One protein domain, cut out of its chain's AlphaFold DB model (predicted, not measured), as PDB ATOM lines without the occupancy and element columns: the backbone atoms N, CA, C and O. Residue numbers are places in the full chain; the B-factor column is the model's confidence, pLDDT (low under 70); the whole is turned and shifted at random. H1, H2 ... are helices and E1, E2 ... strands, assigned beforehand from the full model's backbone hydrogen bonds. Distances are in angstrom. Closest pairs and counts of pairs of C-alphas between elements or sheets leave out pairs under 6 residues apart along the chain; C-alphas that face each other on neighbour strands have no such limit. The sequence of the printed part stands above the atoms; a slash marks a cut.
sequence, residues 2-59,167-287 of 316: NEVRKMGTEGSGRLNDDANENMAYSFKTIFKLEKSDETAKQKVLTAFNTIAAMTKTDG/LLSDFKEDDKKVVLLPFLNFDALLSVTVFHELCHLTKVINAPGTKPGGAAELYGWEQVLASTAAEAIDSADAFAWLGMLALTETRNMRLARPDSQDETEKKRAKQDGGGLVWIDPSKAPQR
ATOM      1  N   ASN A   2      -5.253  -5.194  25.677       95.56
ATOM      2  CA  ASN A   2      -5.987  -6.443  25.982       95.56
ATOM      3  C   ASN A   2      -7.518  -6.271  25.963       95.56
ATOM      4  O   ASN A   2      -8.206  -7.069  25.336       95.56
ATOM      5  N   GLU A   3      -8.037  -5.206  26.584       95.44
ATOM      6  CA  GLU A   3      -9.473  -4.886  26.546       95.44
ATOM      7  C   GLU A   3      -9.968  -4.606  25.116       95.44
ATOM      8  O   GLU A   3     -10.963  -5.177  24.694       95.44
ATOM      9  N   VAL A   4      -9.211  -3.830  24.337       97.00
ATOM     10  CA  VAL A   4      -9.499  -3.509  22.924       97.00
ATOM     11  C   VAL A   4      -9.584  -4.774  22.058       97.00
ATOM     12  O   VAL A   4     -10.523  -4.959  21.289       97.00
ATOM     13  N   ARG A   5      -8.646  -5.715  22.228       97.81
ATOM     14  CA  ARG A   5      -8.695  -7.021  21.548       97.81
ATOM     15  C   ARG A   5      -9.903  -7.847  21.986       97.81
ATOM     16  O   ARG A   5     -10.497  -8.548  21.167       97.81
ATOM     17  N   LYS A   6     -10.279  -7.757  23.265       97.81
ATOM     18  CA  LYS A   6     -11.479  -8.411  23.791       97.81
ATOM     19  C   LYS A   6     -12.752  -7.798  23.203       97.81
ATOM     20  O   LYS A   6     -13.633  -8.564  22.843       97.81
ATOM     21  N   MET A   7     -12.826  -6.477  23.006       98.06
ATOM     22  CA  MET A   7     -13.931  -5.834  22.272       98.06
ATOM     23  C   MET A   7     -14.083  -6.439  20.868       98.06
ATOM     24  O   MET A   7     -15.185  -6.827  20.493       98.06
ATOM     25  N   GLY A   8     -12.981  -6.617  20.130       98.31
ATOM     26  CA  GLY A   8     -13.010  -7.264  18.809       98.31
ATOM     27  C   GLY A   8     -13.414  -8.745  18.867       98.31
ATOM     28  O   GLY A   8     -14.220  -9.210  18.063       98.31
ATOM     29  N   THR A   9     -12.907  -9.491  19.852       98.62
ATOM     30  CA  THR A   9     -13.211 -10.926  20.025       98.62
ATOM     31  C   THR A   9     -14.682 -11.152  20.388       98.62
ATOM     32  O   THR A   9     -15.370 -11.950  19.759       98.62
ATOM     33  N   GLU A  10     -15.187 -10.424  21.383       98.38
ATOM     34  CA  GLU A  10     -16.580 -10.522  21.828       98.38
ATOM     35  C   GLU A  10     -17.533  -9.974  20.771       98.38
ATOM     36  O   GLU A  10     -18.574 -10.570  20.504       98.38
ATOM     37  N   GLY A  11     -17.166  -8.864  20.128       98.25
ATOM     38  CA  GLY A  11     -17.952  -8.272  19.059       98.25
ATOM     39  C   GLY A  11     -18.127  -9.226  17.882       98.25
ATOM     40  O   GLY A  11     -19.250  -9.448  17.437       98.25
ATOM     41  N   SER A  12     -17.039  -9.828  17.394       98.44
ATOM     42  CA  SER A  12     -17.096 -10.764  16.263       98.44
ATOM     43  C   SER A  12     -17.873 -12.035  16.609       98.44
ATOM     44  O   SER A  12     -18.724 -12.465  15.828       98.44
ATOM     45  N   GLY A  13     -17.645 -12.602  17.798       98.38
ATOM     46  CA  GLY A  13     -18.390 -13.763  18.286       98.38
ATOM     47  C   GLY A  13     -19.896 -13.501  18.353       98.38
ATOM     48  O   GLY A  13     -20.683 -14.278  17.816       98.38
ATOM     49  N   ARG A  14     -20.304 -12.371  18.940       97.94
ATOM     50  CA  ARG A  14     -21.721 -11.998  19.082       97.94
ATOM     51  C   ARG A  14     -22.383 -11.619  17.762       97.94
ATOM     52  O   ARG A  14     -23.564 -11.891  17.589       97.94
ATOM     53  N   LEU A  15     -21.658 -11.005  16.825       97.62
ATOM     54  CA  LEU A  15     -22.205 -10.690  15.499       97.62
ATOM     55  C   LEU A  15     -22.525 -11.950  14.691       97.62
ATOM     56  O   LEU A  15     -23.517 -11.966  13.955       97.62
ATOM     57  N   ASN A  16     -21.710 -12.994  14.855       98.00
ATOM     58  CA  ASN A  16     -21.912 -14.304  14.236       98.00
ATOM     59  C   ASN A  16     -22.966 -15.165  14.944       98.00
ATOM     60  O   ASN A  16     -23.440 -16.134  14.358       98.00
ATOM     61  N   ASP A  17     -23.355 -14.819  16.170       97.75
ATOM     62  CA  ASP A  17     -24.478 -15.450  16.854       97.75
ATOM     63  C   ASP A  17     -25.801 -14.841  16.365       97.75
ATOM     64  O   ASP A  17     -26.161 -13.702  16.682       97.75
ATOM     65  N   ASP A  18     -26.537 -15.586  15.544       94.81
ATOM     66  CA  ASP A  18     -27.840 -15.157  15.029       94.81
ATOM     67  C   ASP A  18     -28.943 -15.148  16.089       94.81
ATOM     68  O   ASP A  18     -29.938 -14.445  15.915       94.81
ATOM     69  N   ALA A  19     -28.744 -15.835  17.216       96.88
ATOM     70  CA  ALA A  19     -29.655 -15.778  18.354       96.88
ATOM     71  C   ALA A  19     -29.364 -14.594  19.293       96.88
ATOM     72  O   ALA A  19     -30.155 -14.324  20.201       96.88
ATOM     73  N   ASN A  20     -28.261 -13.856  19.101       96.75
ATOM     74  CA  ASN A  20     -27.942 -12.715  19.952       96.75
ATOM     75  C   ASN A  20     -28.758 -11.466  19.567       96.75
ATOM     76  O   ASN A  20     -28.320 -10.591  18.815       96.75
ATOM     77  N   GLU A  21     -29.948 -11.358  20.156       96.88
ATOM     78  CA  GLU A  21     -30.839 -10.210  19.974       96.88
ATOM     79  C   GLU A  21     -30.265  -8.890  20.511       96.88
ATOM     80  O   GLU A  21     -30.618  -7.824  20.009       96.88
ATOM     81  N   ASN A  22     -29.409  -8.924  21.542       96.94
ATOM     82  CA  ASN A  22     -28.804  -7.706  22.094       96.94
ATOM     83  C   ASN A  22     -27.845  -7.086  21.087       96.94
ATOM     84  O   ASN A  22     -27.963  -5.900  20.789       96.94
ATOM     85  N   MET A  23     -26.985  -7.914  20.500       97.62
ATOM     86  CA  MET A  23     -26.078  -7.500  19.443       97.62
ATOM     87  C   MET A  23     -26.848  -7.024  18.209       97.62
ATOM     88  O   MET A  23     -26.494  -5.998  17.638       97.62
ATOM     89  N   ALA A  24     -27.933  -7.705  17.823       98.12
ATOM     90  CA  ALA A  24     -28.782  -7.251  16.719       98.12
ATOM     91  C   ALA A  24     -29.391  -5.864  16.986       98.12
ATOM     92  O   ALA A  24     -29.340  -4.987  16.121       98.12
ATOM     93  N   TYR A  25     -29.902  -5.638  18.199       97.62
ATOM     94  CA  TYR A  25     -30.429  -4.340  18.609       97.62
ATOM     95  C   TYR A  25     -29.343  -3.256  18.626       97.62
ATOM     96  O   TYR A  25     -29.541  -2.184  18.061       97.62
ATOM     97  N   SER A  26     -28.185  -3.524  19.234       97.44
ATOM     98  CA  SER A  26     -27.065  -2.580  19.287       97.44
ATOM     99  C   SER A  26     -26.532  -2.242  17.896       97.44
ATOM    100  O   SER A  26     -26.314  -1.067  17.605       97.44
ATOM    101  N   PHE A  27     -26.404  -3.238  17.016       98.44
ATOM    102  CA  PHE A  27     -26.010  -3.047  15.622       98.44
ATOM    103  C   PHE A  27     -26.989  -2.124  14.894       98.44
ATOM    104  O   PHE A  27     -26.569  -1.134  14.299       98.44
ATOM    105  N   LYS A  28     -28.297  -2.383  15.011       98.12
ATOM    106  CA  LYS A  28     -29.337  -1.538  14.415       98.12
ATOM    107  C   LYS A  28     -29.342  -0.124  14.971       98.12
ATOM    108  O   LYS A  28     -29.471   0.834  14.213       98.12
ATOM    109  N   THR A  29     -29.185   0.022  16.280       96.69
ATOM    110  CA  THR A  29     -29.145   1.333  16.928       96.69
ATOM    111  C   THR A  29     -27.941   2.153  16.474       96.69
ATOM    112  O   THR A  29     -28.095   3.348  16.236       96.69
ATOM    113  N   ILE A  30     -26.769   1.536  16.318       97.38
ATOM    114  CA  ILE A  30     -25.533   2.226  15.930       97.38
ATOM    115  C   ILE A  30     -25.493   2.482  14.422       97.38
ATOM    116  O   ILE A  30     -25.404   3.628  14.000       97.38
ATOM    117  N   PHE A  31     -25.619   1.433  13.608       98.12
ATOM    118  CA  PHE A  31     -25.404   1.504  12.161       98.12
ATOM    119  C   PHE A  31     -26.657   1.836  11.356       98.12
ATOM    120  O   PHE A  31     -26.567   2.029  10.150       98.12
ATOM    121  N   LYS A  32     -27.832   1.892  11.995       98.12
ATOM    122  CA  LYS A  32     -29.136   2.126  11.339       98.12
ATOM    123  C   LYS A  32     -29.466   1.087  10.260       98.12
ATOM    124  O   LYS A  32     -30.271   1.345   9.367       98.12
ATOM    125  N   LEU A  33     -28.855  -0.089  10.363       98.19
ATOM    126  CA  LEU A  33     -28.998  -1.225   9.460       98.19
ATOM    127  C   LEU A  33     -29.355  -2.465  10.272       98.19
ATOM    128  O   LEU A  33     -28.983  -2.583  11.435       98.19
ATOM    129  N   GLU A  34     -30.067  -3.409   9.674       98.19
ATOM    130  CA  GLU A  34     -30.296  -4.695  10.333       98.19
ATOM    131  C   GLU A  34     -28.996  -5.505  10.375       98.19
ATOM    132  O   GLU A  34     -28.210  -5.464   9.430       98.19
ATOM    133  N   LYS A  35     -28.781  -6.306  11.430       97.62
ATOM    134  CA  LYS A  35     -27.610  -7.209  11.523       97.62
ATOM    135  C   LYS A  35     -27.520  -8.181  10.336       97.62
ATOM    136  O   LYS A  35     -26.441  -8.671  10.030       97.62
ATOM    137  N   SER A  36     -28.648  -8.460   9.679       97.38
ATOM    138  CA  SER A  36     -28.734  -9.282   8.467       97.38
ATOM    139  C   SER A  36     -28.245  -8.582   7.193       97.38
ATOM    140  O   SER A  36     -28.238  -9.202   6.133       97.38
ATOM    141  N   ASP A  37     -27.886  -7.294   7.248       98.38
ATOM    142  CA  ASP A  37     -27.167  -6.642   6.154       98.38
ATOM    143  C   ASP A  37     -25.747  -7.214   6.090       98.38
ATOM    144  O   ASP A  37     -24.853  -6.812   6.836       98.38
ATOM    145  N   GLU A  38     -25.543  -8.184   5.201       98.00
ATOM    146  CA  GLU A  38     -24.265  -8.885   5.085       98.00
ATOM    147  C   GLU A  38     -23.112  -7.953   4.694       98.00
ATOM    148  O   GLU A  38     -21.987  -8.170   5.131       98.00
ATOM    149  N   THR A  39     -23.359  -6.876   3.942       98.25
ATOM    150  CA  THR A  39     -22.278  -5.951   3.562       98.25
ATOM    151  C   THR A  39     -21.785  -5.184   4.783       98.25
ATOM    152  O   THR A  39     -20.580  -5.147   5.056       98.25
ATOM    153  N   ALA A  40     -22.709  -4.617   5.560       98.31
ATOM    154  CA  ALA A  40     -22.374  -3.919   6.795       98.31
ATOM    155  C   ALA A  40     -21.780  -4.878   7.835       98.31
ATOM    156  O   ALA A  40     -20.729  -4.590   8.411       98.31
ATOM    157  N   LYS A  41     -22.389  -6.056   8.024       98.38
ATOM    158  CA  LYS A  41     -21.899  -7.094   8.939       98.38
ATOM    159  C   LYS A  41     -20.471  -7.512   8.602       98.38
ATOM    160  O   LYS A  41     -19.643  -7.548   9.508       98.38
ATOM    161  N   GLN A  42     -20.143  -7.776   7.334       98.44
ATOM    162  CA  GLN A  42     -18.780  -8.157   6.941       98.44
ATOM    163  C   GLN A  42     -17.765  -7.033   7.176       98.44
ATOM    164  O   GLN A  42     -16.645  -7.307   7.613       98.44
ATOM    165  N   LYS A  43     -18.141  -5.767   6.963       98.38
ATOM    166  CA  LYS A  43     -17.265  -4.629   7.286       98.38
ATOM    167  C   LYS A  43     -16.972  -4.547   8.789       98.38
ATOM    168  O   LYS A  43     -15.813  -4.412   9.178       98.38
ATOM    169  N   VAL A  44     -17.992  -4.709   9.634       98.56
ATOM    170  CA  VAL A  44     -17.834  -4.734  11.099       98.56
ATOM    171  C   VAL A  44     -17.019  -5.943  11.560       98.56
ATOM    172  O   VAL A  44     -16.088  -5.791  12.352       98.56
ATOM    173  N   LEU A  45     -17.292  -7.130  11.013       98.62
ATOM    174  CA  LEU A  45     -16.502  -8.333  11.280       98.62
ATOM    175  C   LEU A  45     -15.038  -8.159  10.869       98.62
ATOM    176  O   LEU A  45     -14.160  -8.623  11.589       98.62
ATOM    177  N   THR A  46     -14.764  -7.471   9.759       98.50
ATOM    178  CA  THR A  46     -13.394  -7.182   9.313       98.50
ATOM    179  C   THR A  46     -12.660  -6.352  10.362       98.50
ATOM    180  O   THR A  46     -11.602  -6.769  10.825       98.50
ATOM    181  N   ALA A  47     -13.251  -5.244  10.823       98.56
ATOM    182  CA  ALA A  47     -12.649  -4.429  11.878       98.56
ATOM    183  C   ALA A  47     -12.374  -5.247  13.149       98.56
ATOM    184  O   ALA A  47     -11.265  -5.251  13.686       98.56
ATOM    185  N   PHE A  48     -13.388  -5.978  13.612       98.75
ATOM    186  CA  PHE A  48     -13.354  -6.700  14.879       98.75
ATOM    187  C   PHE A  48     -12.357  -7.859  14.861       98.75
ATOM    188  O   PHE A  48     -11.573  -8.000  15.800       98.75
ATOM    189  N   ASN A  49     -12.340  -8.649  13.785       98.69
ATOM    190  CA  ASN A  49     -11.407  -9.760  13.626       98.69
ATOM    191  C   ASN A  49      -9.966  -9.262  13.484       98.69
ATOM    192  O   ASN A  49      -9.078  -9.803  14.144       98.69
ATOM    193  N   THR A  50      -9.732  -8.214  12.685       98.62
ATOM    194  CA  THR A  50      -8.389  -7.639  12.521       98.62
ATOM    195  C   THR A  50      -7.856  -7.121  13.853       98.62
ATOM    196  O   THR A  50      -6.748  -7.480  14.248       98.62
ATOM    197  N   ILE A  51      -8.654  -6.349  14.599       98.62
ATOM    198  CA  ILE A  51      -8.258  -5.817  15.912       98.62
ATOM    199  C   ILE A  51      -8.040  -6.948  16.931       98.62
ATOM    200  O   ILE A  51      -7.057  -6.924  17.672       98.62
ATOM    201  N   ALA A  52      -8.904  -7.967  16.964       98.50
ATOM    202  CA  ALA A  52      -8.751  -9.117  17.863       98.50
ATOM    203  C   ALA A  52      -7.441  -9.892  17.614       98.50
ATOM    204  O   ALA A  52      -6.768 -10.317  18.567       98.50
ATOM    205  N   ALA A  53      -7.067 -10.035  16.340       98.19
ATOM    206  CA  ALA A  53      -5.884 -10.759  15.888       98.19
ATOM    207  C   ALA A  53      -4.563  -9.999  16.094       98.19
ATOM    208  O   ALA A  53      -3.499 -10.611  15.988       98.19
ATOM    209  N   MET A  54      -4.595  -8.700  16.422       97.56
ATOM    210  CA  MET A  54      -3.378  -7.920  16.664       97.56
ATOM    211  C   MET A  54      -2.526  -8.534  17.782       97.56
ATOM    212  O   MET A  54      -3.012  -8.858  18.870       97.56
ATOM    213  N   THR A  55      -1.226  -8.651  17.530       96.88
ATOM    214  CA  THR A  55      -0.242  -9.148  18.498       96.88
ATOM    215  C   THR A  55       0.815  -8.088  18.773       96.88
ATOM    216  O   THR A  55       1.062  -7.201  17.959       96.88
ATOM    217  N   LYS A  56       1.420  -8.148  19.964       96.50
ATOM    218  CA  LYS A  56       2.539  -7.271  20.306       96.50
ATOM    219  C   LYS A  56       3.812  -7.802  19.643       96.50
ATOM    220  O   LYS A  56       4.093  -8.994  19.730       96.50
ATOM    221  N   THR A  57       4.604  -6.898  19.084       96.06
ATOM    222  CA  THR A  57       5.984  -7.142  18.660       96.06
ATOM    223  C   THR A  57       6.871  -6.003  19.155       96.06
ATOM    224  O   THR A  57       6.392  -4.883  19.326       96.06
ATOM    225  N   ASP A  58       8.149  -6.291  19.387       93.19
ATOM    226  CA  ASP A  58       9.166  -5.276  19.692       93.19
ATOM    227  C   ASP A  58      10.018  -4.937  18.441       93.19
ATOM    228  O   ASP A  58      10.888  -4.068  18.479       93.19
ATOM    229  N   GLY A  59       9.775  -5.624  17.315       94.94
ATOM    230  CA  GLY A  59      10.512  -5.456  16.063       94.94
ATOM    231  C   GLY A  59       9.911  -4.381  15.157       94.94
ATOM    232  O   GLY A  59       8.745  -4.454  14.779       94.94
ATOM    233  N   LEU A 167     -10.569   2.363  31.675       84.00
ATOM    234  CA  LEU A 167     -10.982   1.132  31.026       84.00
ATOM    235  C   LEU A 167     -12.340   0.717  31.565       84.00
ATOM    236  O   LEU A 167     -12.676   0.983  32.721       84.00
ATOM    237  N   LEU A 168     -13.090  -0.045  30.772       84.69
ATOM    238  CA  LEU A 168     -14.298  -0.665  31.294       84.69
ATOM    239  C   LEU A 168     -13.932  -1.587  32.471       84.69
ATOM    240  O   LEU A 168     -14.654  -1.631  33.464       84.69
ATOM    241  N   SER A 169     -12.788  -2.275  32.419       85.56
ATOM    242  CA  SER A 169     -12.279  -3.102  33.519       85.56
ATOM    243  C   SER A 169     -11.977  -2.354  34.822       85.56
ATOM    244  O   SER A 169     -11.866  -3.006  35.859       85.56
ATOM    245  N   ASP A 170     -11.843  -1.025  34.797       83.62
ATOM    246  CA  ASP A 170     -11.566  -0.240  36.007       83.62
ATOM    247  C   ASP A 170     -12.819  -0.103  36.885       83.62
ATOM    248  O   ASP A 170     -12.719  -0.023  38.115       83.62
ATOM    249  N   PHE A 171     -14.012  -0.186  36.284       81.38
ATOM    250  CA  PHE A 171     -15.245  -0.378  37.041       81.38
ATOM    251  C   PHE A 171     -15.210  -1.746  37.705       81.38
ATOM    252  O   PHE A 171     -15.127  -2.776  37.027       81.38
ATOM    253  N   LYS A 172     -15.364  -1.789  39.029       78.31
ATOM    254  CA  LYS A 172     -15.440  -3.062  39.754       78.31
ATOM    255  C   LYS A 172     -16.598  -3.899  39.225       78.31
ATOM    256  O   LYS A 172     -17.658  -3.376  38.891       78.31
ATOM    257  N   GLU A 173     -16.421  -5.216  39.169       66.56
ATOM    258  CA  GLU A 173     -17.488  -6.137  38.756       66.56
ATOM    259  C   GLU A 173     -18.752  -5.982  39.606       66.56
ATOM    260  O   GLU A 173     -19.854  -6.157  39.093       66.56
ATOM    261  N   ASP A 174     -18.603  -5.592  40.877       66.62
ATOM    262  CA  ASP A 174     -19.715  -5.355  41.788       66.62
ATOM    263  C   ASP A 174     -20.270  -3.920  41.771       66.62
ATOM    264  O   ASP A 174     -21.172  -3.589  42.556       66.62
ATOM    265  N   ASP A 175     -19.778  -3.064  40.874       77.50
ATOM    266  CA  ASP A 175     -20.228  -1.686  40.795       77.50
ATOM    267  C   ASP A 175     -21.601  -1.579  40.130       77.50
ATOM    268  O   ASP A 175     -21.754  -1.404  38.925       77.50
ATOM    269  N   LYS A 176     -22.645  -1.614  40.959       77.31
ATOM    270  CA  LYS A 176     -24.025  -1.367  40.525       77.31
ATOM    271  C   LYS A 176     -24.228  -0.010  39.849       77.31
ATOM    272  O   LYS A 176     -25.268   0.183  39.220       77.31
ATOM    273  N   LYS A 177     -23.335   0.963  40.069       79.25
ATOM    274  CA  LYS A 177     -23.495   2.319  39.546       79.25
ATOM    275  C   LYS A 177     -23.125   2.421  38.081       79.25
ATOM    276  O   LYS A 177     -23.587   3.370  37.467       79.25
ATOM    277  N   VAL A 178     -22.397   1.457  37.516       83.12
ATOM    278  CA  VAL A 178     -22.001   1.498  36.102       83.12
ATOM    279  C   VAL A 178     -23.216   1.645  35.177       83.12
ATOM    280  O   VAL A 178     -23.211   2.479  34.282       83.12
ATOM    281  N   VAL A 179     -24.328   0.953  35.467       83.00
ATOM    282  CA  VAL A 179     -25.573   1.100  34.690       83.00
ATOM    283  C   VAL A 179     -26.296   2.424  34.956       83.00
ATOM    284  O   VAL A 179     -27.246   2.757  34.264       83.00
ATOM    285  N   LEU A 180     -25.939   3.149  36.015       80.81
ATOM    286  CA  LEU A 180     -26.514   4.455  36.352       80.81
ATOM    287  C   LEU A 180     -25.751   5.608  35.702       80.81
ATOM    288  O   LEU A 180     -26.225   6.740  35.778       80.81
ATOM    289  N   LEU A 181     -24.584   5.337  35.120       80.31
ATOM    290  CA  LEU A 181     -23.821   6.344  34.408       80.31
ATOM    291  C   LEU A 181     -24.527   6.670  33.086       80.31
ATOM    292  O   LEU A 181     -24.990   5.750  32.403       80.31
ATOM    293  N   PRO A 182     -24.630   7.961  32.725       75.44
ATOM    294  CA  PRO A 182     -24.955   8.355  31.363       75.44
ATOM    295  C   PRO A 182     -24.016   7.654  30.389       75.44
ATOM    296  O   PRO A 182     -22.832   7.491  30.682       75.44
ATOM    297  N   PHE A 183     -24.529   7.249  29.231       78.19
ATOM    298  CA  PHE A 183     -23.713   6.524  28.261       78.19
ATOM    299  C   PHE A 183     -22.543   7.379  27.737       78.19
ATOM    300  O   PHE A 183     -21.458   6.857  27.511       78.19
ATOM    301  N   LEU A 184     -22.734   8.702  27.709       77.31
ATOM    302  CA  LEU A 184     -21.704   9.708  27.426       77.31
ATOM    303  C   LEU A 184     -20.487   9.656  28.360       77.31
ATOM    304  O   LEU A 184     -19.401  10.097  28.004       77.31
ATOM    305  N   ASN A 185     -20.634   9.107  29.570       77.19
ATOM    306  CA  ASN A 185     -19.498   8.954  30.478       77.19
ATOM    307  C   ASN A 185     -18.498   7.899  29.982       77.19
ATOM    308  O   ASN A 185     -17.399   7.813  30.528       77.19
ATOM    309  N   PHE A 186     -18.870   7.087  28.988       84.12
ATOM    310  CA  PHE A 186     -17.986   6.100  28.382       84.12
ATOM    311  C   PHE A 186     -17.228   6.640  27.155       84.12
ATOM    312  O   PHE A 186     -16.312   5.957  26.699       84.12
ATOM    313  N   ASP A 187     -17.548   7.846  26.659       81.12
ATOM    314  CA  ASP A 187     -16.894   8.469  25.489       81.12
ATOM    315  C   ASP A 187     -15.381   8.610  25.696       81.12
ATOM    316  O   ASP A 187     -14.594   8.465  24.765       81.12
ATOM    317  N   ALA A 188     -14.969   8.848  26.941       80.19
ATOM    318  CA  ALA A 188     -13.576   9.054  27.310       80.19
ATOM    319  C   ALA A 188     -12.836   7.755  27.689       80.19
ATOM    320  O   ALA A 188     -11.680   7.816  28.095       80.19
ATOM    321  N   LEU A 189     -13.453   6.568  27.593       89.19
ATOM    322  CA  LEU A 189     -12.725   5.331  27.889       89.19
ATOM    323  C   LEU A 189     -11.557   5.160  26.913       89.19
ATOM    324  O   LEU A 189     -11.753   5.055  25.704       89.19
ATOM    325  N   LEU A 190     -10.346   4.990  27.443       91.19
ATOM    326  CA  LEU A 190      -9.137   4.762  26.656       91.19
ATOM    327  C   LEU A 190      -9.274   3.543  25.734       91.19
ATOM    328  O   LEU A 190      -8.697   3.515  24.650       91.19
ATOM    329  N   SER A 191     -10.026   2.514  26.133       93.75
ATOM    330  CA  SER A 191     -10.295   1.369  25.258       93.75
ATOM    331  C   SER A 191     -11.182   1.722  24.065       93.75
ATOM    332  O   SER A 191     -10.912   1.226  22.974       93.75
ATOM    333  N   VAL A 192     -12.174   2.597  24.246       94.31
ATOM    334  CA  VAL A 192     -13.016   3.126  23.162       94.31
ATOM    335  C   VAL A 192     -12.171   3.998  22.238       94.31
ATOM    336  O   VAL A 192     -12.135   3.723  21.042       94.31
ATOM    337  N   THR A 193     -11.390   4.935  22.786       94.19
ATOM    338  CA  THR A 193     -10.469   5.787  22.015       94.19
ATOM    339  C   THR A 193      -9.474   4.961  21.200       94.19
ATOM    340  O   THR A 193      -9.327   5.155  20.001       94.19
ATOM    341  N   VAL A 194      -8.810   3.972  21.807       96.31
ATOM    342  CA  VAL A 194      -7.855   3.129  21.071       96.31
ATOM    343  C   VAL A 194      -8.562   2.298  19.997       96.31
ATOM    344  O   VAL A 194      -8.003   2.108  18.921       96.31
ATOM    345  N   PHE A 195      -9.771   1.791  20.254       97.75
ATOM    346  CA  PHE A 195     -10.529   1.054  19.240       97.75
ATOM    347  C   PHE A 195     -10.918   1.955  18.059       97.75
ATOM    348  O   PHE A 195     -10.779   1.533  16.910       97.75
ATOM    349  N   HIS A 196     -11.355   3.186  18.343       97.31
ATOM    350  CA  HIS A 196     -11.627   4.224  17.351       97.31
ATOM    351  C   HIS A 196     -10.402   4.453  16.458       97.31
ATOM    352  O   HIS A 196     -10.479   4.252  15.248       97.31
ATOM    353  N   GLU A 197      -9.236   4.735  17.045       97.06
ATOM    354  CA  GLU A 197      -8.014   4.982  16.268       97.06
ATOM    355  C   GLU A 197      -7.615   3.791  15.393       97.06
ATOM    356  O   GLU A 197      -7.223   3.943  14.237       97.06
ATOM    357  N   LEU A 198      -7.773   2.567  15.901       98.38
ATOM    358  CA  LEU A 198      -7.505   1.375  15.101       98.38
ATOM    359  C   LEU A 198      -8.419   1.281  13.869       98.38
ATOM    360  O   LEU A 198      -7.993   0.745  12.850       98.38
ATOM    361  N   CYS A 199      -9.643   1.806  13.917       98.38
ATOM    362  CA  CYS A 199     -10.548   1.810  12.768       98.38
ATOM    363  C   CYS A 199     -10.075   2.744  11.644       98.38
ATOM    364  O   CYS A 199     -10.380   2.493  10.474       98.38
ATOM    365  N   HIS A 200      -9.276   3.767  11.955       97.31
ATOM    366  CA  HIS A 200      -8.677   4.628  10.937       97.31
ATOM    367  C   HIS A 200      -7.592   3.939  10.120       97.31
ATOM    368  O   HIS A 200      -7.350   4.353   8.993       97.31
ATOM    369  N   LEU A 201      -6.961   2.884  10.635       97.44
ATOM    370  CA  LEU A 201      -5.862   2.190   9.965       97.44
ATOM    371  C   LEU A 201      -6.271   1.607   8.606       97.44
ATOM    372  O   LEU A 201      -7.347   1.014   8.460       97.44
ATOM    373  N   THR A 202      -5.362   1.681   7.629       96.62
ATOM    374  CA  THR A 202      -5.587   1.152   6.271       96.62
ATOM    375  C   THR A 202      -5.834  -0.352   6.268       96.62
ATOM    376  O   THR A 202      -6.574  -0.851   5.423       96.62
ATOM    377  N   LYS A 203      -5.244  -1.071   7.229       95.81
ATOM    378  CA  LYS A 203      -5.366  -2.528   7.368       95.81
ATOM    379  C   LYS A 203      -6.628  -2.983   8.108       95.81
ATOM    380  O   LYS A 203      -6.892  -4.182   8.146       95.81
ATOM    381  N   VAL A 204      -7.383  -2.063   8.713       97.56
ATOM    382  CA  VAL A 204      -8.598  -2.382   9.481       97.56
ATOM    383  C   VAL A 204      -9.833  -2.082   8.639       97.56
ATOM    384  O   VAL A 204     -10.368  -2.993   8.015       97.56
ATOM    385  N   ILE A 205     -10.273  -0.824   8.583       97.12
ATOM    386  CA  ILE A 205     -11.378  -0.393   7.707       97.12
ATOM    387  C   ILE A 205     -11.118   0.954   7.031       97.12
ATOM    388  O   ILE A 205     -11.943   1.385   6.227       97.12
ATOM    389  N   ASN A 206      -9.987   1.602   7.329       96.38
ATOM    390  CA  ASN A 206      -9.613   2.906   6.797       96.38
ATOM    391  C   ASN A 206     -10.735   3.948   6.929       96.38
ATOM    392  O   ASN A 206     -11.062   4.645   5.961       96.38
ATOM    393  N   ALA A 207     -11.376   3.998   8.103       95.31
ATOM    394  CA  ALA A 207     -12.459   4.935   8.356       95.31
ATOM    395  C   ALA A 207     -11.960   6.368   8.092       95.31
ATOM    396  O   ALA A 207     -10.870   6.729   8.552       95.31
ATOM    397  N   PRO A 208     -12.687   7.190   7.318       91.38
ATOM    398  CA  PRO A 208     -12.274   8.559   7.064       91.38
ATOM    399  C   PRO A 208     -12.266   9.374   8.359       91.38
ATOM    400  O   PRO A 208     -13.314   9.588   8.951       91.38
ATOM    401  N   GLY A 209     -11.101   9.906   8.729       86.44
ATOM    402  CA  GLY A 209     -11.034  10.965   9.735       86.44
ATOM    403  C   GLY A 209     -11.551  12.310   9.208       86.44
ATOM    404  O   GLY A 209     -11.852  12.457   8.011       86.44
ATOM    405  N   THR A 210     -11.568  13.329  10.070       77.12
ATOM    406  CA  THR A 210     -11.964  14.703   9.703       77.12
ATOM    407  C   THR A 210     -11.222  15.207   8.450       77.12
ATOM    408  O   THR A 210      -9.988  15.303   8.396       77.12
ATOM    409  N   LYS A 211     -11.973  15.532   7.387       64.25
ATOM    410  CA  LYS A 211     -11.413  16.021   6.114       64.25
ATOM    411  C   LYS A 211     -11.388  17.555   6.094       64.25
ATOM    412  O   LYS A 211     -12.395  18.170   6.429       64.25
ATOM    413  N   PRO A 212     -10.307  18.199   5.608       58.06
ATOM    414  CA  PRO A 212     -10.306  19.643   5.380       58.06
ATOM    415  C   PRO A 212     -11.445  20.054   4.435       58.06
ATOM    416  O   PRO A 212     -11.480  19.610   3.287       58.06
ATOM    417  N   GLY A 213     -12.377  20.878   4.924       62.22
ATOM    418  CA  GLY A 213     -13.563  21.310   4.171       62.22
ATOM    419  C   GLY A 213     -14.609  20.215   3.916       62.22
ATOM    420  O   GLY A 213     -15.503  20.421   3.100       62.22
ATOM    421  N   GLY A 214     -14.480  19.051   4.560       61.41
ATOM    422  CA  GLY A 214     -15.486  17.991   4.544       61.41
ATOM    423  C   GLY A 214     -16.413  18.060   5.755       61.41
ATOM    424  O   GLY A 214     -16.228  18.891   6.641       61.41
ATOM    425  N   ALA A 215     -17.403  17.165   5.789       67.69
ATOM    426  CA  ALA A 215     -18.192  16.939   6.993       67.69
ATOM    427  C   ALA A 215     -17.261  16.554   8.155       67.69
ATOM    428  O   ALA A 215     -16.276  15.834   7.947       67.69
ATOM    429  N   ALA A 216     -17.567  17.070   9.347       71.56
ATOM    430  CA  ALA A 216     -16.900  16.648  10.567       71.56
ATOM    431  C   ALA A 216     -17.081  15.137  10.739       71.56
ATOM    432  O   ALA A 216     -18.120  14.581  10.378       71.56
ATOM    433  N   GLU A 217     -16.050  14.480  11.256       82.19
ATOM    434  CA  GLU A 217     -16.204  13.111  11.718       82.19
ATOM    435  C   GLU A 217     -17.241  13.053  12.850       82.19
ATOM    436  O   GLU A 217     -17.370  13.992  13.638       82.19
ATOM    437  N   LEU A 218     -18.005  11.959  12.892       85.31
ATOM    438  CA  LEU A 218     -18.954  11.710  13.970       85.31
ATOM    439  C   LEU A 218     -18.173  11.388  15.241       85.31
ATOM    440  O   LEU A 218     -17.576  10.315  15.318       85.31
ATOM    441  N   TYR A 219     -18.217  12.300  16.210       87.75
ATOM    442  CA  TYR A 219     -17.589  12.118  17.517       87.75
ATOM    443  C   TYR A 219     -18.623  12.029  18.638       87.75
ATOM    444  O   TYR A 219     -19.499  12.889  18.778       87.75
ATOM    445  N   GLY A 220     -18.471  11.010  19.472       89.75
ATOM    446  CA  GLY A 220     -19.284  10.747  20.646       89.75
ATOM    447  C   GLY A 220     -20.573   9.986  20.346       89.75
ATOM    448  O   GLY A 220     -21.062   9.892  19.212       89.75
ATOM    449  N   TRP A 221     -21.152   9.437  21.411       92.12
ATOM    450  CA  TRP A 221     -22.345   8.593  21.332       92.12
ATOM    451  C   TRP A 221     -23.547   9.300  20.691       92.12
ATOM    452  O   TRP A 221     -24.241   8.731  19.847       92.12
ATOM    453  N   GLU A 222     -23.785  10.561  21.056       92.00
ATOM    454  CA  GLU A 222     -24.913  11.344  20.541       92.00
ATOM    455  C   GLU A 222     -24.853  11.527  19.021       92.00
ATOM    456  O   GLU A 222     -25.877  11.390  18.346       92.00
ATOM    457  N   GLN A 223     -23.665  11.778  18.463       92.25
ATOM    458  CA  GLN A 223     -23.504  11.947  17.019       92.25
ATOM    459  C   GLN A 223     -23.680  10.625  16.275       92.25
ATOM    460  O   GLN A 223     -24.380  10.586  15.262       92.25
ATOM    461  N   VAL A 224     -23.141   9.524  16.810       94.19
ATOM    462  CA  VAL A 224     -23.391   8.179  16.266       94.19
ATOM    463  C   VAL A 224     -24.892   7.889  16.231       94.19
ATOM    464  O   VAL A 224     -25.417   7.388  15.234       94.19
ATOM    465  N   LEU A 225     -25.635   8.271  17.269       93.62
ATOM    466  CA  LEU A 225     -27.077   8.068  17.295       93.62
ATOM    467  C   LEU A 225     -27.860   8.961  16.336       93.62
ATOM    468  O   LEU A 225     -28.859   8.490  15.789       93.62
ATOM    469  N   ALA A 226     -27.432  10.204  16.135       93.69
ATOM    470  CA  ALA A 226     -28.080  11.141  15.222       93.69
ATOM    471  C   ALA A 226     -27.748  10.877  13.741       93.69
ATOM    472  O   ALA A 226     -28.462  11.361  12.863       93.69
ATOM    473  N   SER A 227     -26.690  10.114  13.469       95.25
ATOM    474  CA  SER A 227     -26.197   9.859  12.117       95.25
ATOM    475  C   SER A 227     -27.113   8.986  11.255       95.25
ATOM    476  O   SER A 227     -27.948   8.209  11.736       95.25
ATOM    477  N   THR A 228     -26.940   9.103   9.940       96.62
ATOM    478  CA  THR A 228     -27.545   8.205   8.952       96.62
ATOM    479  C   THR A 228     -26.796   6.872   8.866       96.62
ATOM    480  O   THR A 228     -25.652   6.756   9.295       96.62
ATOM    481  N   ALA A 229     -27.408   5.862   8.237       97.44
ATOM    482  CA  ALA A 229     -26.758   4.568   8.003       97.44
ATOM    483  C   ALA A 229     -25.420   4.692   7.251       97.44
ATOM    484  O   ALA A 229     -24.445   4.024   7.589       97.44
ATOM    485  N   ALA A 230     -25.383   5.561   6.234       95.88
ATOM    486  CA  ALA A 230     -24.207   5.775   5.399       95.88
ATOM    487  C   ALA A 230     -23.057   6.429   6.177       95.88
ATOM    488  O   ALA A 230     -21.905   6.061   5.988       95.88
ATOM    489  N   GLU A 231     -23.366   7.364   7.074       95.75
ATOM    490  CA  GLU A 231     -22.353   8.006   7.914       95.75
ATOM    491  C   GLU A 231     -21.881   7.062   9.030       95.75
ATOM    492  O   GLU A 231     -20.680   6.928   9.255       95.75
ATOM    493  N   ALA A 232     -22.806   6.353   9.688       96.62
ATOM    494  CA  ALA A 232     -22.486   5.441  10.783       96.62
ATOM    495  C   ALA A 232     -21.557   4.303  10.344       96.62
ATOM    496  O   ALA A 232     -20.605   3.972  11.044       96.62
ATOM    497  N   ILE A 233     -21.800   3.700   9.174       97.38
ATOM    498  CA  ILE A 233     -20.988   2.573   8.687       97.38
ATOM    499  C   ILE A 233     -19.579   2.991   8.239       97.38
ATOM    500  O   ILE A 233     -18.717   2.130   8.045       97.38
ATOM    501  N   ASP A 234     -19.331   4.292   8.083       96.00
ATOM    502  CA  ASP A 234     -18.024   4.884   7.782       96.00
ATOM    503  C   ASP A 234     -17.378   5.571   9.003       96.00
ATOM    504  O   ASP A 234     -16.254   6.051   8.898       96.00
ATOM    505  N   SER A 235     -18.030   5.596  10.170       96.38
ATOM    506  CA  SER A 235     -17.511   6.237  11.386       96.38
ATOM    507  C   SER A 235     -16.675   5.276  12.228       96.38
ATOM    508  O   SER A 235     -17.135   4.187  12.564       96.38
ATOM    509  N   ALA A 236     -15.472   5.687  12.636       97.25
ATOM    510  CA  ALA A 236     -14.650   4.921  13.573       97.25
ATOM    511  C   ALA A 236     -15.333   4.757  14.948       97.25
ATOM    512  O   ALA A 236     -15.323   3.667  15.529       97.25
ATOM    513  N   ASP A 237     -16.007   5.804  15.428       96.25
ATOM    514  CA  ASP A 237     -16.729   5.795  16.702       96.25
ATOM    515  C   ASP A 237     -17.862   4.773  16.736       96.25
ATOM    516  O   ASP A 237     -18.007   4.045  17.718       96.25
ATOM    517  N   ALA A 238     -18.637   4.643  15.656       97.56
ATOM    518  CA  ALA A 238     -19.704   3.645  15.584       97.56
ATOM    519  C   ALA A 238     -19.178   2.219  15.855       97.56
ATOM    520  O   ALA A 238     -19.785   1.444  16.602       97.56
ATOM    521  N   PHE A 239     -18.003   1.881  15.318       98.44
ATOM    522  CA  PHE A 239     -17.365   0.581  15.539       98.44
ATOM    523  C   PHE A 239     -16.852   0.440  16.975       98.44
ATOM    524  O   PHE A 239     -17.058  -0.610  17.593       98.44
ATOM    525  N   ALA A 240     -16.234   1.489  17.524       97.56
ATOM    526  CA  ALA A 240     -15.756   1.503  18.904       97.56
ATOM    527  C   ALA A 240     -16.906   1.309  19.911       97.56
ATOM    528  O   ALA A 240     -16.799   0.477  20.819       97.56
ATOM    529  N   TRP A 241     -18.045   1.977  19.701       96.62
ATOM    530  CA  TRP A 241     -19.247   1.828  20.526       96.62
ATOM    531  C   TRP A 241     -19.840   0.429  20.473       96.62
ATOM    532  O   TRP A 241     -20.196  -0.127  21.516       96.62
ATOM    533  N   LEU A 242     -19.920  -0.177  19.285       98.06
ATOM    534  CA  LEU A 242     -20.414  -1.547  19.181       98.06
ATOM    535  C   LEU A 242     -19.461  -2.528  19.885       98.06
ATOM    536  O   LEU A 242     -19.921  -3.429  20.588       98.06
ATOM    537  N   GLY A 243     -18.146  -2.327  19.753       98.00
ATOM    538  CA  GLY A 243     -17.139  -3.116  20.462       98.00
ATOM    539  C   GLY A 243     -17.260  -2.988  21.984       98.00
ATOM    540  O   GLY A 243     -17.155  -3.984  22.705       98.00
ATOM    541  N   MET A 244     -17.547  -1.783  22.483       95.94
ATOM    542  CA  MET A 244     -17.779  -1.537  23.907       95.94
ATOM    543  C   MET A 244     -19.049  -2.245  24.390       95.94
ATOM    544  O   MET A 244     -19.006  -2.969  25.386       95.94
ATOM    545  N   LEU A 245     -20.154  -2.131  23.647       96.38
ATOM    546  CA  LEU A 245     -21.407  -2.819  23.967       96.38
ATOM    547  C   LEU A 245     -21.226  -4.343  24.006       96.38
ATOM    548  O   LEU A 245     -21.642  -4.978  24.979       96.38
ATOM    549  N   ALA A 246     -20.511  -4.914  23.032       97.06
ATOM    550  CA  ALA A 246     -20.165  -6.336  23.025       97.06
ATOM    551  C   ALA A 246     -19.425  -6.763  24.303       97.06
ATOM    552  O   ALA A 246     -19.678  -7.839  24.855       97.06
ATOM    553  N   LEU A 247     -18.530  -5.906  24.799       94.56
ATOM    554  CA  LEU A 247     -17.797  -6.154  26.030       94.56
ATOM    555  C   LEU A 247     -18.690  -6.012  27.272       94.56
ATOM    556  O   LEU A 247     -18.592  -6.843  28.179       94.56
ATOM    557  N   THR A 248     -19.590  -5.024  27.328       93.12
ATOM    558  CA  THR A 248     -20.533  -4.872  28.455       93.12
ATOM    559  C   THR A 248     -21.459  -6.077  28.617       93.12
ATOM    560  O   THR A 248     -21.764  -6.460  29.749       93.12
ATOM    561  N   GLU A 249     -21.814  -6.760  27.527       94.00
ATOM    562  CA  GLU A 249     -22.610  -7.991  27.590       94.00
ATOM    563  C   GLU A 249     -21.886  -9.130  28.314       94.00
ATOM    564  O   GLU A 249     -22.527  -9.902  29.032       94.00
ATOM    565  N   THR A 250     -20.549  -9.200  28.240       92.88
ATOM    566  CA  THR A 250     -19.766 -10.158  29.052       92.88
ATOM    567  C   THR A 250     -19.903  -9.909  30.551       92.88
ATOM    568  O   THR A 250     -19.672 -10.806  31.360       92.88
ATOM    569  N   ARG A 251     -20.316  -8.695  30.921       90.38
ATOM    570  CA  ARG A 251     -20.550  -8.247  32.292       90.38
ATOM    571  C   ARG A 251     -22.034  -8.205  32.643       90.38
ATOM    572  O   ARG A 251     -22.412  -7.503  33.576       90.38
ATOM    573  N   ASN A 252     -22.874  -8.950  31.918       92.69
ATOM    574  CA  ASN A 252     -24.315  -9.020  32.152       92.69
ATOM    575  C   ASN A 252     -25.028  -7.664  31.961       92.69
ATOM    576  O   ASN A 252     -26.047  -7.406  32.598       92.69
ATOM    577  N   MET A 253     -24.516  -6.791  31.089       94.12
ATOM    578  CA  MET A 253     -25.123  -5.494  30.779       94.12
ATOM    579  C   MET A 253     -25.422  -5.361  29.291       94.12
ATOM    580  O   MET A 253     -24.727  -5.929  28.463       94.12
ATOM    581  N   ARG A 254     -26.446  -4.592  28.943       95.12
ATOM    582  CA  ARG A 254     -26.791  -4.291  27.550       95.12
ATOM    583  C   ARG A 254     -27.363  -2.891  27.426       95.12
ATOM    584  O   ARG A 254     -27.793  -2.304  28.422       95.12
ATOM    585  N   LEU A 255     -27.442  -2.403  26.194       95.19
ATOM    586  CA  LEU A 255     -28.187  -1.191  25.884       95.19
ATOM    587  C   LEU A 255     -29.678  -1.383  26.227       95.19
ATOM    588  O   LEU A 255     -30.275  -2.428  25.940       95.19
ATOM    589  N   ALA A 256     -30.261  -0.385  26.885       95.06
ATOM    590  CA  ALA A 256     -31.680  -0.307  27.201       95.06
ATOM    591  C   ALA A 256     -32.497  -0.183  25.913       95.06
ATOM    592  O   ALA A 256     -32.113   0.559  25.008       95.06
ATOM    593  N   ARG A 257     -33.636  -0.873  25.846       95.12
ATOM    594  CA  ARG A 257     -34.491  -0.884  24.663       95.12
ATOM    595  C   ARG A 257     -35.797  -0.112  24.899       95.12
ATOM    596  O   ARG A 257     -36.432  -0.276  25.945       95.12
ATOM    597  N   PRO A 258     -36.241   0.719  23.939       93.75
ATOM    598  CA  PRO A 258     -37.465   1.508  24.067       93.75
ATOM    599  C   PRO A 258     -38.747   0.669  23.964       93.75
ATOM    600  O   PRO A 258     -39.810   1.136  24.374       93.75
ATOM    601  N   ASP A 259     -38.660  -0.548  23.429       93.75
ATOM    602  CA  ASP A 259     -39.749  -1.522  23.296       93.75
ATOM    603  C   ASP A 259     -39.868  -2.476  24.503       93.75
ATOM    604  O   ASP A 259     -40.762  -3.324  24.538       93.75
ATOM    605  N   SER A 260     -39.014  -2.319  25.523       94.31
ATOM    606  CA  SER A 260     -39.067  -3.119  26.749       94.31
ATOM    607  C   SER A 260     -40.392  -2.950  27.495       94.31
ATOM    608  O   SER A 260     -40.968  -1.865  27.550       94.31
ATOM    609  N   GLN A 261     -40.880  -4.014  28.131       93.69
ATOM    610  CA  GLN A 261     -42.056  -3.935  29.006       93.69
ATOM    611  C   GLN A 261     -41.729  -3.320  30.380       93.69
ATOM    612  O   GLN A 261     -42.643  -2.893  31.080       93.69
ATOM    613  N   ASP A 262     -40.449  -3.212  30.751       93.62
ATOM    614  CA  ASP A 262     -40.011  -2.532  31.973       93.62
ATOM    615  C   ASP A 262     -39.954  -1.008  31.759       93.62
ATOM    616  O   ASP A 262     -39.148  -0.489  30.984       93.62
ATOM    617  N   GLU A 263     -40.793  -0.267  32.485       93.44
ATOM    618  CA  GLU A 263     -40.839   1.201  32.438       93.44
ATOM    619  C   GLU A 263     -39.517   1.865  32.861       93.44
ATOM    620  O   GLU A 263     -39.166   2.941  32.365       93.44
ATOM    621  N   THR A 264     -38.739   1.222  33.737       90.69
ATOM    622  CA  THR A 264     -37.408   1.706  34.132       90.69
ATOM    623  C   THR A 264     -36.439   1.635  32.960       90.69
ATOM    624  O   THR A 264     -35.666   2.569  32.736       90.69
ATOM    625  N   GLU A 265     -36.484   0.543  32.201       94.00
ATOM    626  CA  GLU A 265     -35.668   0.368  31.004       94.00
ATOM    627  C   GLU A 265     -36.092   1.340  29.902       94.00
ATOM    628  O   GLU A 265     -35.239   2.052  29.376       94.00
ATOM    629  N   LYS A 266     -37.396   1.459  29.614       93.81
ATOM    630  CA  LYS A 266     -37.910   2.436  28.640       93.81
ATOM    631  C   LYS A 266     -37.446   3.855  28.948       93.81
ATOM    632  O   LYS A 266     -37.087   4.605  28.042       93.81
ATOM    633  N   LYS A 267     -37.467   4.244  30.230       91.50
ATOM    634  CA  LYS A 267     -37.000   5.563  30.666       91.50
ATOM    635  C   LYS A 267     -35.509   5.747  30.385       91.50
ATOM    636  O   LYS A 267     -35.127   6.802  29.891       91.50
ATOM    637  N   ARG A 268     -34.686   4.729  30.655       89.88
ATOM    638  CA  ARG A 268     -33.241   4.747  30.366       89.88
ATOM    639  C   ARG A 268     -32.950   4.793  28.872       89.88
ATOM    640  O   ARG A 268     -32.080   5.544  28.461       89.88
ATOM    641  N   ALA A 269     -33.706   4.058  28.061       91.38
ATOM    642  CA  ALA A 269     -33.559   4.066  26.606       91.38
ATOM    643  C   ALA A 269     -33.805   5.455  25.985       91.38
ATOM    644  O   ALA A 269     -33.332   5.728  24.890       91.38
ATOM    645  N   LYS A 270     -34.543   6.335  26.677       87.62
ATOM    646  CA  LYS A 270     -34.846   7.706  26.232       87.62
ATOM    647  C   LYS A 270     -33.911   8.772  26.809       87.62
ATOM    648  O   LYS A 270     -34.019   9.927  26.410       87.62
ATOM    649  N   GLN A 271     -33.065   8.428  27.776       83.62
ATOM    650  CA  GLN A 271     -32.175   9.381  28.429       83.62
ATOM    651  C   GLN A 271     -30.888   9.517  27.611       83.62
ATOM    652  O   GLN A 271     -30.225   8.512  27.404       83.62
ATOM    653  N   ASP A 272     -30.554  10.728  27.155       75.12
ATOM    654  CA  ASP A 272     -29.269  11.078  26.518       75.12
ATOM    655  C   ASP A 272     -28.814  10.069  25.437       75.12
ATOM    656  O   ASP A 272     -27.676   9.605  25.400       75.12
ATOM    657  N   GLY A 273     -29.760   9.648  24.585       69.50
ATOM    658  CA  GLY A 273     -29.520   8.682  23.508       69.50
ATOM    659  C   GLY A 273     -29.511   7.203  23.929       69.50
ATOM    660  O   GLY A 273     -29.551   6.315  23.083       69.50
ATOM    661  N   GLY A 274     -29.517   6.895  25.222       84.00
ATOM    662  CA  GLY A 274     -29.652   5.538  25.738       84.00
ATOM    663  C   GLY A 274     -28.969   5.348  27.089       84.00
ATOM    664  O   GLY A 274     -28.290   6.223  27.618       84.00
ATOM    665  N   GLY A 275     -29.116   4.154  27.654       89.62
ATOM    666  CA  GLY A 275     -28.447   3.793  28.900       89.62
ATOM    667  C   GLY A 275     -28.216   2.296  28.999       89.62
ATOM    668  O   GLY A 275     -28.783   1.522  28.232       89.62
ATOM    669  N   LEU A 276     -27.400   1.878  29.962       91.75
ATOM    670  CA  LEU A 276     -27.190   0.462  30.240       91.75
ATOM    671  C   LEU A 276     -28.248  -0.080  31.212       91.75
ATOM    672  O   LEU A 276     -28.730   0.606  32.123       91.75
ATOM    673  N   VAL A 277     -28.581  -1.354  31.033       93.19
ATOM    674  CA  VAL A 277     -29.375  -2.164  31.961       93.19
ATOM    675  C   VAL A 277     -28.729  -3.527  32.156       93.19
ATOM    676  O   VAL A 277     -27.972  -3.995  31.308       93.19
ATOM    677  N   TRP A 278     -29.041  -4.175  33.275       93.19
ATOM    678  CA  TRP A 278     -28.640  -5.558  33.512       93.19
ATOM    679  C   TRP A 278     -29.454  -6.498  32.617       93.19
ATOM    680  O   TRP A 278     -30.676  -6.375  32.558       93.19
ATOM    681  N   ILE A 279     -28.790  -7.443  31.947       93.06
ATOM    682  CA  ILE A 279     -29.444  -8.489  31.145       93.06
ATOM    683  C   ILE A 279     -30.242  -9.407  32.074       93.06
ATOM    684  O   ILE A 279     -31.430  -9.628  31.864       93.06
ATOM    685  N   ASP A 280     -29.592  -9.896  33.128       91.00
ATOM    686  CA  ASP A 280     -30.210 -10.647  34.215       91.00
ATOM    687  C   ASP A 280     -30.110  -9.833  35.517       91.00
ATOM    688  O   ASP A 280     -29.049  -9.809  36.155       91.00
ATOM    689  N   PRO A 281     -31.193  -9.154  35.943       87.19
ATOM    690  CA  PRO A 281     -31.201  -8.363  37.172       87.19
ATOM    691  C   PRO A 281     -30.894  -9.172  38.438       87.19
ATOM    692  O   PRO A 281     -30.428  -8.598  39.422       87.19
ATOM    693  N   SER A 282     -31.117 -10.492  38.439       86.88
ATOM    694  CA  SER A 282     -30.805 -11.345  39.595       86.88
ATOM    695  C   SER A 282     -29.295 -11.528  39.785       86.88
ATOM    696  O   SER A 282     -28.815 -11.611  40.920       86.88
ATOM    697  N   LYS A 283     -28.547 -11.495  38.675       85.62
ATOM    698  CA  LYS A 283     -27.079 -11.507  38.630       85.62
ATOM    699  C   LYS A 283     -26.463 -10.121  38.794       85.62
ATOM    700  O   LYS A 283     -25.240 -10.015  38.847       85.62
ATOM    701  N   ALA A 284     -27.271  -9.060  38.876       84.25
ATOM    702  CA  ALA A 284     -26.748  -7.743  39.205       84.25
ATOM    703  C   ALA A 284     -26.021  -7.823  40.559       84.25
ATOM    704  O   ALA A 284     -26.521  -8.488  41.478       84.25
ATOM    705  N   PRO A 285     -24.874  -7.136  40.724       80.94
ATOM    706  CA  PRO A 285     -24.146  -7.145  41.984       80.94
ATOM    707  C   PRO A 285     -25.100  -6.854  43.126       80.94
ATOM    708  O   PRO A 285     -25.878  -5.915  43.013       80.94
ATOM    709  N   GLN A 286     -25.122  -7.648  44.194       77.38
ATOM    710  CA  GLN A 286     -26.060  -7.433  45.298       77.38
ATOM    711  C   GLN A 286     -25.546  -6.330  46.219       77.38
ATOM    712  O   GLN A 286     -24.343  -6.154  46.406       77.38
ATOM    713  N   ARG A 287     -26.453  -5.519  46.786       64.69
ATOM    714  CA  ARG A 287     -26.020  -4.449  47.695       64.69
ATOM    715  C   ARG A 287     -25.623  -5.219  48.935       64.69
ATOM    716  O   ARG A 287     -26.518  -5.758  49.579       64.69
TER     717      ARG A 287
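AT A GLANCE: This is residues 2 to 59 and 167 to 287 of the 316 residues of an uncharacterized protein of Byssothecium circinans (UniProt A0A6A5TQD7). Helix H8 runs through the middle of a cluster of crossed helices, with H1, H2 and H5 packed round it and H3 packed on H1. Beside the last turns of H8, near its residues 245 to 249, lies a small sheet of two strands, E1 and E2, with H9 next to it, the helix whose centre is farthest from the mean of the C-alphas. The printed part has 179 residues with nine named helices and two named strands, in the order H1 to H8, E1, H9, E2; the sheet E1 - E2 is antiparallel and the class is mostly helix. The whole is compact, with a radius of gyration of the C-alphas of 15.8 A, and spans 47 by 38 by 31 A.

HOW THE PARTS SIT: H1, residues 2 to 16, touches H3, residues 38 to 53, at a shallow tilt of 31 degrees, opposite ways; their closest C-alphas, of Gly 8 and Phe 48, are 4.0 A apart. H2, residues 21 to 31, touches H1 only at the corner, and only just, with 3 pairs of C-alphas within 8 A. H4, residues 183 to 186, only just touches H6, residues 221 to 226, with 3 such pairs, the closest Leu 184 and Trp 221 at 6.2 A. H7, residues 229 to 232, only just touches H2, also with 3, the closest Phe 31 and Ala 232 at 5.1 A. The hub is H8, residues 236 to 250, which touches five helices, among them H1, about perpendicular at 85 degrees, with C-alphas Met 7 and Gly 243 closest at 4.6 A. H2 touches H8 at a shallow tilt of 16 degrees, opposite ways, closest at C-alphas Ile 30 and Ala 238, 6.0 A. H5, residues 190 to 200, touches H8 at a steep tilt of 45 degrees, opposite ways, closest at C-alphas His 196 and Ala 236, 4.9 A. E1, residues 253 to 255, and E2, residues 276 to 278, are antiparallel neighbours; N 254 and O 277 are within hydrogen-bond range at 2.9 A. H9, residues 263 to 269, touches no helix; its closest C-alphas to E2 are Glu 265 and Val 277, 6.9 A. Every O i to N i+4 pair is within hydrogen-bond range in H1, H2, H3, H6 and H9, against 6 of 7 in H5 and 10 of 11 in H8; H4 and H7 are too short for such a pair.

IN THESE COORDINATES: H1 begins at C-alpha 2 (-5.987, -6.443, 25.982) and is 21.3 A long. H2 measures 15.1 A, H3 21.4 A, H5 15.7 A and H8 22.2 A. E2 ends at C-alpha 278 (-28.640, -5.558, 33.512).

THE WHOLE: The C-alphas farthest apart are those of Gly 59 and Glu 263, 54.3 A. Residues 60 to 166 are not printed, and C-alphas 59 and 167 are 27.0 A apart across the cut. The link from H5 to H6, 20 residues, is long. Mean pLDDT of the printed part is 91.5; residues 173 to 174, 211 to 215, 273 and 287 are under 70.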